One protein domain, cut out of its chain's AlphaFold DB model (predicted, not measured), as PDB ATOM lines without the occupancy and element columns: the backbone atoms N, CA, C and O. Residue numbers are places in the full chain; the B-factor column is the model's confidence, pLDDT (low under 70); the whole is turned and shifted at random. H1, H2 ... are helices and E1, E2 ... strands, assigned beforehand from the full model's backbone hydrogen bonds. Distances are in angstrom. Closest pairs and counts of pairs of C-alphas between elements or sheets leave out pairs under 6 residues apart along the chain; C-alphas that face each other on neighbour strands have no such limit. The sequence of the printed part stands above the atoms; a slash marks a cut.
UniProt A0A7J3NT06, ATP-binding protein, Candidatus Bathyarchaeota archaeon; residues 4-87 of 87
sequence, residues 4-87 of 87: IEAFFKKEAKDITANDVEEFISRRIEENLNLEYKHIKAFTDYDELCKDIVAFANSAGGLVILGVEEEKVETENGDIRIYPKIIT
ATOM      1  N   ILE A   4     220.258 155.902 196.266       87.81
ATOM      2  CA  ILE A   4     221.047 156.498 197.348       87.81
ATOM      3  C   ILE A   4     220.383 157.783 197.870       87.81
ATOM      4  O   ILE A   4     220.101 157.893 199.061       87.81
ATOM      5  N   GLU A   5     220.040 158.718 196.984       88.38
ATOM      6  CA  GLU A   5     219.366 159.969 197.356       88.38
ATOM      7  C   GLU A   5     217.943 159.710 197.868       88.38
ATOM      8  O   GLU A   5     217.447 160.420 198.744       88.38
ATOM      9  N   ALA A   6     217.279 158.671 197.350       87.31
ATOM     10  CA  ALA A   6     215.946 158.281 197.791       87.31
ATOM     11  C   ALA A   6     215.935 157.835 199.263       87.31
ATOM     12  O   ALA A   6     215.044 158.261 200.009       87.31
ATOM     13  N   PHE A   7     216.927 157.040 199.675       89.50
ATOM     14  CA  PHE A   7     217.032 156.461 201.015       89.50
ATOM     15  C   PHE A   7     217.767 157.367 202.015       89.50
ATOM     16  O   PHE A   7     217.241 157.619 203.100       89.50
ATOM     17  N   PHE A   8     218.931 157.912 201.646       89.69
ATOM     18  CA  PHE A   8     219.783 158.717 202.534       89.69
ATOM     19  C   PHE A   8     219.490 160.220 202.493       89.69
ATOM     20  O   PHE A   8     219.983 160.954 203.345       89.69
ATOM     21  N   LYS A   9     218.702 160.702 201.518       90.44
ATOM     22  CA  LYS A   9     218.438 162.142 201.296       90.44
ATOM     23  C   LYS A   9     219.717 162.980 201.136       90.44
ATOM     24  O   LYS A   9     219.713 164.178 201.408       90.44
ATOM     25  N   LYS A  10     220.796 162.339 200.686       90.44
ATOM     26  CA  LYS A  10     222.129 162.905 200.466       90.44
ATOM     27  C   LYS A  10     222.692 162.390 199.147       90.44
ATOM     28  O   LYS A  10     222.319 161.305 198.695       90.44
ATOM     29  N   GLU A  11     223.603 163.153 198.551       89.56
ATOM     30  CA  GLU A  11     224.385 162.668 197.417       89.56
ATOM     31  C   GLU A  11     225.361 161.578 197.881       89.56
ATOM     32  O   GLU A  11     225.869 161.618 199.001       89.56
ATOM     33  N   ALA A  12     225.675 160.624 197.004       86.69
ATOM     34  CA  ALA A  12     226.534 159.484 197.340       86.69
ATOM     35  C   ALA A  12     227.917 159.886 197.882       86.69
ATOM     36  O   ALA A  12     228.470 159.198 198.732       86.69
ATOM     37  N   LYS A  13     228.463 161.011 197.407       90.06
ATOM     38  CA  LYS A  13     229.770 161.537 197.827       90.06
ATOM     39  C   LYS A  13     229.784 162.080 199.263       90.06
ATOM     40  O   LYS A  13     230.855 162.190 199.846       90.06
ATOM     41  N   ASP A  14     228.616 162.435 199.797       92.69
ATOM     42  CA  ASP A  14     228.461 163.076 201.105       92.69
ATOM     43  C   ASP A  14     228.021 162.076 202.188       92.69
ATOM     44  O   ASP A  14     227.776 162.464 203.332       92.69
ATOM     45  N   ILE A  15     227.898 160.790 201.835       91.69
ATOM     46  CA  ILE A  15     227.564 159.726 202.782       91.69
ATOM     47  C   ILE A  15     228.785 159.398 203.634       91.69
ATOM     48  O   ILE A  15     229.859 159.067 203.133       91.69
ATOM     49  N   THR A  16     228.585 159.453 204.944       93.12
ATOM     50  CA  THR A  16     229.583 159.104 205.954       93.12
ATOM     51  C   THR A  16     229.230 157.790 206.646       93.12
ATOM     52  O   THR A  16     228.096 157.316 206.575       93.12
ATOM     53  N   ALA A  17     230.184 157.206 207.376       88.69
ATOM     54  CA  ALA A  17     229.921 156.015 208.189       88.69
ATOM     55  C   ALA A  17     228.785 156.248 209.206       88.69
ATOM     56  O   ALA A  17     227.922 155.391 209.369       88.69
ATOM     57  N   ASN A  18     228.721 157.442 209.806       92.38
ATOM     58  CA  ASN A  18     227.672 157.805 210.759       92.38
ATOM     59  C   ASN A  18     226.275 157.830 210.113       92.38
ATOM     60  O   ASN A  18     225.288 157.511 210.765       92.38
ATOM     61  N   ASP A  19     226.179 158.175 208.826       91.88
ATOM     62  CA  ASP A  19     224.907 158.123 208.097       91.88
ATOM     63  C   ASP A  19     224.428 156.685 207.907       91.88
ATOM     64  O   ASP A  19     223.234 156.409 208.011       91.88
ATOM     65  N   VAL A  20     225.355 155.760 207.645       89.94
ATOM     66  CA  VAL A  20     225.053 154.327 207.533       89.94
ATOM     67  C   VAL A  20     224.643 153.763 208.893       89.94
ATOM     68  O   VAL A  20     223.654 153.038 208.974       89.94
ATOM     69  N   GLU A  21     225.331 154.145 209.971       91.69
ATOM     70  CA  GLU A  21     224.949 153.777 211.340       91.69
ATOM     71  C   GLU A  21     223.549 154.292 211.704       91.69
ATOM     72  O   GLU A  21     222.716 153.525 212.192       91.69
ATOM     73  N   GLU A  22     223.245 155.559 211.405       92.19
ATOM     74  CA  GLU A  22     221.913 156.127 211.622       92.19
ATOM     75  C   GLU A  22     220.860 155.395 210.774       92.19
ATOM     76  O   GLU A  22     219.789 155.038 211.273       92.19
ATOM     77  N   PHE A  23     221.169 155.098 209.511       92.00
ATOM     78  CA  PHE A  23     220.279 154.361 208.615       92.00
ATOM     79  C   PHE A  23     219.941 152.964 209.153       92.00
ATOM     80  O   PHE A  23     218.773 152.575 209.161       92.00
ATOM     81  N   ILE A  24     220.937 152.236 209.663       91.69
ATOM     82  CA  ILE A  24     220.758 150.911 210.271       91.69
ATOM     83  C   ILE A  24     219.977 151.009 211.584       91.69
ATOM     84  O   ILE A  24     219.095 150.187 211.834       91.69
ATOM     85  N   SER A  25     220.224 152.046 212.394       91.81
ATOM     86  CA  SER A  25     219.507 152.264 213.659       91.81
ATOM     87  C   SER A  25     217.992 152.415 213.473       91.81
ATOM     88  O   SER A  25     217.213 152.045 214.350       91.81
ATOM     89  N   ARG A  26     217.565 152.896 212.297       92.50
ATOM     90  CA  ARG A  26     216.151 153.040 211.926       92.50
ATOM     91  C   ARG A  26     215.468 151.715 211.587       92.50
ATOM     92  O   ARG A  26     214.250 151.725 211.430       92.50
ATOM     93  N   ARG A  27     216.221 150.611 211.465       92.38
ATOM     94  CA  ARG A  27     215.720 149.258 211.160       92.38
ATOM     95  C   ARG A  27     214.707 149.242 210.012       92.38
ATOM     96  O   ARG A  27     213.586 148.759 210.155       92.38
ATOM     97  N   ILE A  28     215.093 149.825 208.881       93.56
ATOM     98  CA  ILE A  28     214.250 149.854 207.682       93.56
ATOM     99  C   ILE A  28     214.159 148.433 207.113       93.56
ATOM    100  O   ILE A  28     215.170 147.754 206.989       93.56
ATOM    101  N   GLU A  29     212.944 147.984 206.803       94.06
ATOM    102  CA  GLU A  29     212.701 146.668 206.200       94.06
ATOM    103  C   GLU A  29     213.269 146.613 204.775       94.06
ATOM    104  O   GLU A  29     213.093 147.557 203.990       94.06
ATOM    105  N   GLU A  30     213.910 145.497 204.434       92.81
ATOM    106  CA  GLU A  30     214.258 145.196 203.048       92.81
ATOM    107  C   GLU A  30     213.019 145.168 202.163       92.81
ATOM    108  O   GLU A  30     211.902 144.867 202.586       92.81
ATOM    109  N   ASN A  31     213.218 145.514 200.902       91.88
ATOM    110  CA  ASN A  31     212.148 145.542 199.923       91.88
ATOM    111  C   ASN A  31     212.729 145.406 198.516       91.88
ATOM    112  O   ASN A  31     213.933 145.279 198.331       91.88
ATOM    113  N   LEU A  32     211.864 145.513 197.506       88.12
ATOM    114  CA  LEU A  32     212.222 145.361 196.094       88.12
ATOM    115  C   LEU A  32     213.376 146.268 195.616       88.12
ATOM    116  O   LEU A  32     213.917 146.040 194.538       88.12
ATOM    117  N   ASN A  33     213.713 147.326 196.356       92.56
ATOM    118  CA  ASN A  33     214.741 148.289 195.982       92.56
ATOM    119  C   ASN A  33     215.810 148.501 197.067       92.56
ATOM    120  O   ASN A  33     216.613 149.425 196.922       92.56
ATOM    121  N   LEU A  34     215.817 147.710 198.143       93.12
ATOM    122  CA  LEU A  34     216.773 147.832 199.242       93.12
ATOM    123  C   LEU A  34     217.165 146.456 199.764       93.12
ATOM    124  O   LEU A  34     216.301 145.729 200.248       93.12
ATOM    125  N   GLU A  35     218.465 146.179 199.743       93.25
ATOM    126  CA  GLU A  35     219.031 144.925 200.233       93.25
ATOM    127  C   GLU A  35     220.280 145.165 201.084       93.25
ATOM    128  O   GLU A  35     221.139 145.987 200.747       93.25
ATOM    129  N   TYR A  36     220.382 144.437 202.190       93.75
ATOM    130  CA  TYR A  36     221.523 144.397 203.088       93.75
ATOM    131  C   TYR A  36     222.269 143.090 202.869       93.75
ATOM    132  O   TYR A  36     221.683 142.013 202.846       93.75
ATOM    133  N   LYS A  37     223.590 143.168 202.719       92.31
ATOM    134  CA  LYS A  37     224.419 141.975 202.551       92.31
ATOM    135  C   LYS A  37     225.616 142.026 203.474       92.31
ATOM    136  O   LYS A  37     226.338 143.023 203.529       92.31
ATOM    137  N   HIS A  38     225.872 140.917 204.156       91.81
ATOM    138  CA  HIS A  38     227.068 140.746 204.974       91.81
ATOM    139  C   HIS A  38     228.329 140.882 204.096       91.81
ATOM    140  O   HIS A  38     228.329 140.455 202.944       91.81
ATOM    141  N   ILE A  39     229.446 141.400 204.625       89.88
ATOM    142  CA  ILE A  39     230.670 141.640 203.826       89.88
ATOM    143  C   ILE A  39     231.195 140.387 203.100       89.88
ATOM    144  O   ILE A  39     231.666 140.454 201.970       89.88
ATOM    145  N   LYS A  40     231.053 139.212 203.721       87.12
ATOM    146  CA  LYS A  40     231.318 137.888 203.119       87.12
ATOM    147  C   LYS A  40     230.567 137.618 201.807       87.12
ATOM    148  O   LYS A  40     231.096 136.859 201.001       87.12
ATOM    149  N   ALA A  41     229.417 138.240 201.551       84.00
ATOM    150  CA  ALA A  41     228.729 138.132 200.261       84.00
ATOM    151  C   ALA A  41     229.602 138.644 199.103       84.00
ATOM    152  O   ALA A  41     229.475 138.184 197.979       84.00
ATOM    153  N   PHE A  42     230.582 139.514 199.376       82.50
ATOM    154  CA  PHE A  42     231.586 139.907 198.384       82.50
ATOM    155  C   PHE A  42     232.431 138.729 197.872       82.50
ATOM    156  O   PHE A  42     232.977 138.788 196.775       82.50
ATOM    157  N   THR A  43     232.565 137.666 198.668       87.31
ATOM    158  CA  THR A  43     233.280 136.446 198.271       87.31
ATOM    159  C   THR A  43     232.374 135.402 197.619       87.31
ATOM    160  O   THR A  43     232.888 134.507 196.952       87.31
ATOM    161  N   ASP A  44     231.051 135.541 197.762       87.44
ATOM    162  CA  ASP A  44     230.048 134.729 197.068       87.44
ATOM    163  C   ASP A  44     229.472 135.521 195.886       87.44
ATOM    164  O   ASP A  44     228.402 136.131 195.940       87.44
ATOM    165  N   TYR A  45     230.245 135.546 194.801       86.94
ATOM    166  CA  TYR A  45     229.891 136.309 193.609       86.94
ATOM    167  C   TYR A  45     228.579 135.847 192.973       86.94
ATOM    168  O   TYR A  45     227.896 136.672 192.372       86.94
ATOM    169  N   ASP A  46     228.224 134.565 193.080       88.19
ATOM    170  CA  ASP A  46     227.021 134.027 192.443       88.19
ATOM    171  C   ASP A  46     225.752 134.536 193.128       88.19
ATOM    172  O   ASP A  46     224.773 134.844 192.446       88.19
ATOM    173  N   GLU A  47     225.754 134.636 194.460       84.25
ATOM    174  CA  GLU A  47     224.646 135.241 195.200       84.25
ATOM    175  C   GLU A  47     224.542 136.736 194.893       84.25
ATOM    176  O   GLU A  47     223.516 137.184 194.382       84.25
ATOM    177  N   LEU A  48     225.640 137.482 195.059       87.81
ATOM    178  CA  LEU A  48     225.652 138.923 194.805       87.81
ATOM    179  C   LEU A  48     225.246 139.258 193.359       87.81
ATOM    180  O   LEU A  48     224.524 140.224 193.116       87.81
ATOM    181  N   CYS A  49     225.675 138.462 192.375       90.19
ATOM    182  CA  CYS A  49     225.275 138.668 190.985       90.19
ATOM    183  C   CYS A  49     223.774 138.476 190.773       90.19
ATOM    184  O   CYS A  49     223.203 139.191 189.951       90.19
ATOM    185  N   LYS A  50     223.119 137.548 191.483       89.19
ATOM    186  CA  LYS A  50     221.663 137.373 191.368       89.19
ATOM    187  C   LYS A  50     220.934 138.629 191.817       89.19
ATOM    188  O   LYS A  50     220.056 139.086 191.090       89.19
ATOM    189  N   ASP A  51     221.352 139.211 192.934       88.44
ATOM    190  CA  ASP A  51     220.725 140.404 193.504       88.44
ATOM    191  C   ASP A  51     220.929 141.619 192.582       88.44
ATOM    192  O   ASP A  51     219.986 142.327 192.218       88.44
ATOM    193  N   ILE A  52     222.152 141.800 192.067       89.88
ATOM    194  CA  ILE A  52     222.461 142.865 191.101       89.88
ATOM    195  C   ILE A  52     221.679 142.692 189.793       89.88
ATOM    196  O   ILE A  52     221.144 143.668 189.261       89.88
ATOM    197  N   VAL A  53     221.580 141.469 189.262       90.81
ATOM    198  CA  VAL A  53     220.804 141.183 188.044       90.81
ATOM    199  C   VAL A  53     219.309 141.393 188.284       90.81
ATOM    200  O   VAL A  53     218.626 141.929 187.411       90.81
ATOM    201  N   ALA A  54     218.791 141.029 189.459       89.00
ATOM    202  CA  ALA A  54     217.403 141.278 189.833       89.00
ATOM    203  C   ALA A  54     217.089 142.782 189.833       89.00
ATOM    204  O   ALA A  54     216.101 143.201 189.228       89.00
ATOM    205  N   PHE A  55     217.967 143.609 190.407       90.31
ATOM    206  CA  PHE A  55     217.826 145.064 190.352       90.31
ATOM    207  C   PHE A  55     217.968 145.624 188.937       90.31
ATOM    208  O   PHE A  55     217.159 146.467 188.546       90.31
ATOM    209  N   ALA A  56     218.927 145.138 188.147       88.19
ATOM    210  CA  ALA A  56     219.118 145.570 186.762       88.19
ATOM    211  C   ALA A  56     217.906 145.259 185.864       88.19
ATOM    212  O   ALA A  56     217.595 146.037 184.965       88.19
ATOM    213  N   ASN A  57     217.210 144.148 186.125       88.88
ATOM    214  CA  ASN A  57     215.997 143.747 185.405       88.88
ATOM    215  C   ASN A  57     214.717 144.433 185.917       88.88
ATOM    216  O   ASN A  57     213.656 144.284 185.310       88.88
ATOM    217  N   SER A  58     214.798 145.152 187.037       86.06
ATOM    218  CA  SER A  58     213.681 145.840 187.688       86.06
ATOM    219  C   SER A  58     213.821 147.363 187.516       86.06
ATOM    220  O   SER A  58     214.338 147.855 186.516       86.06
ATOM    221  N   ALA A  59     213.355 148.143 188.491       87.31
ATOM    222  CA  ALA A  59     213.518 149.594 188.541       87.31
ATOM    223  C   ALA A  59     214.908 150.040 189.049       87.31
ATOM    224  O   ALA A  59     215.132 151.240 189.214       87.31
ATOM    225  N   GLY A  60     215.828 149.103 189.304       90.06
ATOM    226  CA  GLY A  60     217.054 149.311 190.073       90.06
ATOM    227  C   GLY A  60     216.845 149.131 191.581       90.06
ATOM    228  O   GLY A  60     215.765 148.757 192.039       90.06
ATOM    229  N   GLY A  61     217.888 149.408 192.360       92.00
ATOM    230  CA  GLY A  61     217.845 149.314 193.814       92.00
ATOM    231  C   GLY A  61     219.118 149.831 194.472       92.00
ATOM    232  O   GLY A  61     220.020 150.350 193.808       92.00
ATOM    233  N   LEU A  62     219.164 149.701 195.791       92.12
ATOM    234  CA  LEU A  62     220.301 150.010 196.639       92.12
ATOM    235  C   LEU A  62     220.734 148.735 197.365       92.12
ATOM    236  O   LEU A  62     219.948 148.154 198.105       92.12
ATOM    237  N   VAL A  63     221.995 148.347 197.185       91.75
ATOM    238  CA  VAL A  63     222.636 147.304 197.993       91.75
ATOM    239  C   VAL A  63     223.551 147.980 199.003       91.75
ATOM    240  O   VAL A  63     224.399 148.791 198.624       91.75
ATOM    241  N   ILE A  64     223.399 147.634 200.278       91.75
ATOM    242  CA  ILE A  64     224.312 148.036 201.344       91.75
ATOM    243  C   ILE A  64     225.132 146.811 201.741       91.75
ATOM    244  O   ILE A  64     224.666 145.917 202.446       91.75
ATOM    245  N   LEU A  65     226.373 146.779 201.259       92.00
ATOM    246  CA  LEU A  65     227.329 145.719 201.551       92.00
ATOM    247  C   LEU A  65     228.078 146.015 202.859       92.00
ATOM    248  O   LEU A  65     228.530 147.138 203.075       92.00
ATOM    249  N   GLY A  66     228.247 144.993 203.696       91.00
ATOM    250  CA  GLY A  66     228.826 145.110 205.035       91.00
ATOM    251  C   GLY A  66     227.785 145.272 206.142       91.00
ATOM    252  O   GLY A  66     228.109 145.791 207.204       91.00
ATOM    253  N   VAL A  67     226.537 144.855 205.913       92.81
ATOM    254  CA  VAL A  67     225.476 144.866 206.931       92.81
ATOM    255  C   VAL A  67     224.842 143.485 207.002       92.81
ATOM    256  O   VAL A  67     224.361 142.968 206.000       92.81
ATOM    257  N   GLU A  68     224.858 142.874 208.184       92.50
ATOM    258  CA  GLU A  68     224.185 141.600 208.433       92.50
ATOM    259  C   GLU A  68     222.667 141.801 208.441       92.50
ATOM    260  O   GLU A  68     222.150 142.691 209.121       92.50
ATOM    261  N   GLU A  69     221.969 140.942 207.708       92.44
ATOM    262  CA  GLU A  69     220.513 140.852 207.684       92.44
ATOM    263  C   GLU A  69     219.982 139.988 208.847       92.44
ATOM    264  O   GLU A  69     220.567 138.977 209.237       92.44
ATOM    265  N   GLU A  70     218.843 140.377 209.411       94.38
ATOM    266  CA  GLU A  70     218.089 139.626 210.412       94.38
ATOM    267  C   GLU A  70     216.713 139.280 209.852       94.38
ATOM    268  O   GLU A  70     215.931 140.162 209.500       94.38
ATOM    269  N   LYS A  71     216.416 137.979 209.803       94.31
ATOM    270  CA  LYS A  71     215.125 137.452 209.358       94.31
ATOM    271  C   LYS A  71     214.204 137.301 210.559       94.31
ATOM    272  O   LYS A  71     214.515 136.567 211.495       94.31
ATOM    273  N   VAL A  72     213.070 137.986 210.515       94.31
ATOM    274  CA  VAL A  72     212.026 137.957 211.535       94.31
ATOM    275  C   VAL A  72     210.794 137.301 210.931       94.31
ATOM    276  O   VAL A  72     210.204 137.819 209.983       94.31
ATOM    277  N   GLU A  73     210.412 136.151 211.476       93.69
ATOM    278  CA  GLU A  73     209.163 135.486 211.118       93.69
ATOM    279  C   GLU A  73     208.007 136.143 211.876       93.69
ATOM    280  O   GLU A  73     208.051 136.310 213.098       93.69
ATOM    281  N   THR A  74     206.989 136.574 211.141       90.50
ATOM    282  CA  THR A  74     205.777 137.159 211.719       90.50
ATOM    283  C   THR A  74     204.792 136.074 212.148       90.50
ATOM    284  O   THR A  74     204.862 134.938 211.690       90.50
ATOM    285  N   GLU A  75     203.803 136.431 212.973       86.38
ATOM    286  CA  GLU A  75     202.747 135.506 213.429       86.38
ATOM    287  C   GLU A  75     201.949 134.864 212.274       86.38
ATOM    288  O   GLU A  75     201.347 133.807 212.451       86.38
ATOM    289  N   ASN A  76     201.973 135.475 211.083       88.88
ATOM    290  CA  ASN A  76     201.315 134.973 209.876       88.88
ATOM    291  C   ASN A  76     202.208 134.051 209.022       88.88
ATOM    292  O   ASN A  76     201.753 133.553 207.996       88.88
ATOM    293  N   GLY A  77     203.466 133.830 209.419       89.06
ATOM    294  CA  GLY A  77     204.451 133.043 208.670       89.06
ATOM    295  C   GLY A  77     205.193 133.818 207.573       89.06
ATOM    296  O   GLY A  77     206.016 133.235 206.870       89.06
ATOM    297  N   ASP A  78     204.940 135.123 207.419       91.56
ATOM    298  CA  ASP A  78     205.719 135.969 206.511       91.56
ATOM    299  C   ASP A  78     207.102 136.254 207.106       91.56
ATOM    300  O   ASP A  78     207.210 136.615 208.283       91.56
ATOM    301  N   ILE A  79     208.145 136.144 206.282       92.50
ATOM    302  CA  ILE A  79     209.521 136.489 206.650       92.50
ATOM    303  C   ILE A  79     209.775 137.944 206.274       92.50
ATOM    304  O   ILE A  79     209.636 138.324 205.112       92.50
ATOM    305  N   ARG A  80     210.191 138.743 207.253       93.38
ATOM    306  CA  ARG A  80     210.647 140.119 207.055       93.38
ATOM    307  C   ARG A  80     212.124 140.220 207.356       93.38
ATOM    308  O   ARG A  80     212.608 139.554 208.269       93.38
ATOM    309  N   ILE A  81     212.830 141.047 206.601       94.19
ATOM    310  CA  ILE A  81     214.281 141.159 206.711       94.19
ATOM    311  C   ILE A  81     214.639 142.586 207.108       94.19
ATOM    312  O   ILE A  81     214.117 143.551 206.550       94.19
ATOM    313  N   TYR A  82     215.500 142.713 208.114       94.94
ATOM    314  CA  TYR A  82     215.924 143.984 208.698       94.94
ATOM    315  C   TYR A  82     217.446 144.028 208.842       94.94
ATOM    316  O   TYR A  82     218.074 142.979 208.977       94.94
ATOM    317  N   PRO A  83     218.068 145.213 208.898       95.00
ATOM    318  CA  PRO A  83     219.488 145.315 209.187       95.00
ATOM    319  C   PRO A  83     219.748 145.044 210.675       95.00
ATOM    320  O   PRO A  83     218.978 145.462 211.547       95.00
ATOM    321  N   LYS A  84     220.864 144.373 210.968       91.81
ATOM    322  CA  LYS A  84     221.233 143.935 212.319       91.81
ATOM    323  C   LYS A  84     222.496 144.619 212.832       91.81
ATOM    324  O   LYS A  84     222.425 145.375 213.797       91.81
ATOM    325  N   ILE A  85     223.642 144.345 212.206       90.00
ATOM    326  CA  ILE A  85     224.957 144.878 212.594       90.00
ATOM    327  C   ILE A  85     225.817 145.175 211.363       90.00
ATOM    328  O   ILE A  85     225.634 144.558 210.317       90.00
ATOM    329  N   ILE A  86     226.766 146.102 211.499       90.12
ATOM    330  CA  ILE A  86     227.799 146.371 210.486       90.12
ATOM    331  C   ILE A  86     228.909 145.315 210.620       90.12
ATOM    332  O   ILE A  86     229.312 144.998 211.740       90.12
ATOM    333  N   THR A  87     229.386 144.775 209.495       85.25
ATOM    334  CA  THR A  87     230.310 143.622 209.405       85.25
ATOM    335  C   THR A  87     231.499 143.877 208.502       85.25
ATOM    336  O   THR A  87     231.267 144.469 207.424       85.25
TER     337      THR A  87
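AT A GLANCE: This is residues 4 to 87 of the 87 residues of the protein "ATP-binding protein" of Candidatus Bathyarchaeota archaeon (UniProt A0A7J3NT06). Two short parallel strands, E1 and E2, lie side by side in the middle, with helix H4 along one side of the pair and the long two-stranded hairpin E3 and E4 on its other side. H2 packs on E4, H1 lies by the start of E2, and the hairpin's turn and the link from H1 to H2 reach the two ends of the longest axis. The printed part has 84 residues with four named helices and four named strands, in the order H1 H2 E1 H3 H4 E2 E3 E4; the class is mixed, helices and strands. It is compact, with a radius of gyration of the C-alphas of 13.2 A and spans of 39 by 27 by 26 A.

IN THESE COORDINATES: E3 is residues 67 to 73, 19.3 A, and E4 is residues 79 to 86, 21.1 A, ending with C-alpha 86 at (227.799, 146.371, 210.486). E1 is residues 34 to 37, 10.2 A, and E2 residues 62 to 65, 9.6 A. H4 is residues 45 to 56, 15.8 A, and H3 residues 39 to 43, 8.0 A. H2 is residues 17 to 25, 12.3 A; H1 is residues 4 to 8, 5.8 A, beginning with C-alpha 4 at (221.047, 156.498, 197.348).

HOW THE PARTS SIT: The hairpin E3 and E4 is antiparallel, with N 70 and O 82 at 2.7 A. E1 and E2 are parallel, with N 64 and O 35 at 2.8 A; with H3 and H4 between, they form a strand-helix-strand unit, two parallel neighbours joined through helices, with a right-handed crossover. The closest C-alphas of E1 and E3 are those of Lys 37 and Val 67, 5.4 A; of H2 and E4, Ile 24 and Pro 83, 5.8 A. H4 is near E1 and E2, with 7 pairs of C-alphas within 10 A to each. H3 and H4 only just touch, only at the corner, with 3 pairs within 8 A, Ala 41 and Leu 48 closest at 6.3 A. H1 and H2 are close but not clearly touching, Phe 8 and Phe 23 closest at 7.5 A. Every O i to N i+4 pair is within hydrogen-bond range in H1, H2 and H4; H3 has 0 of 1, but 2 of 2 O i to N i+3 pairs.

THE WHOLE: The C-alphas farthest apart, of Lys 13 and Asn 76, are 40.7 A apart. The printed part has no cut and no long link. Its mean pLDDT is 90.5, and no printed residue is under 70.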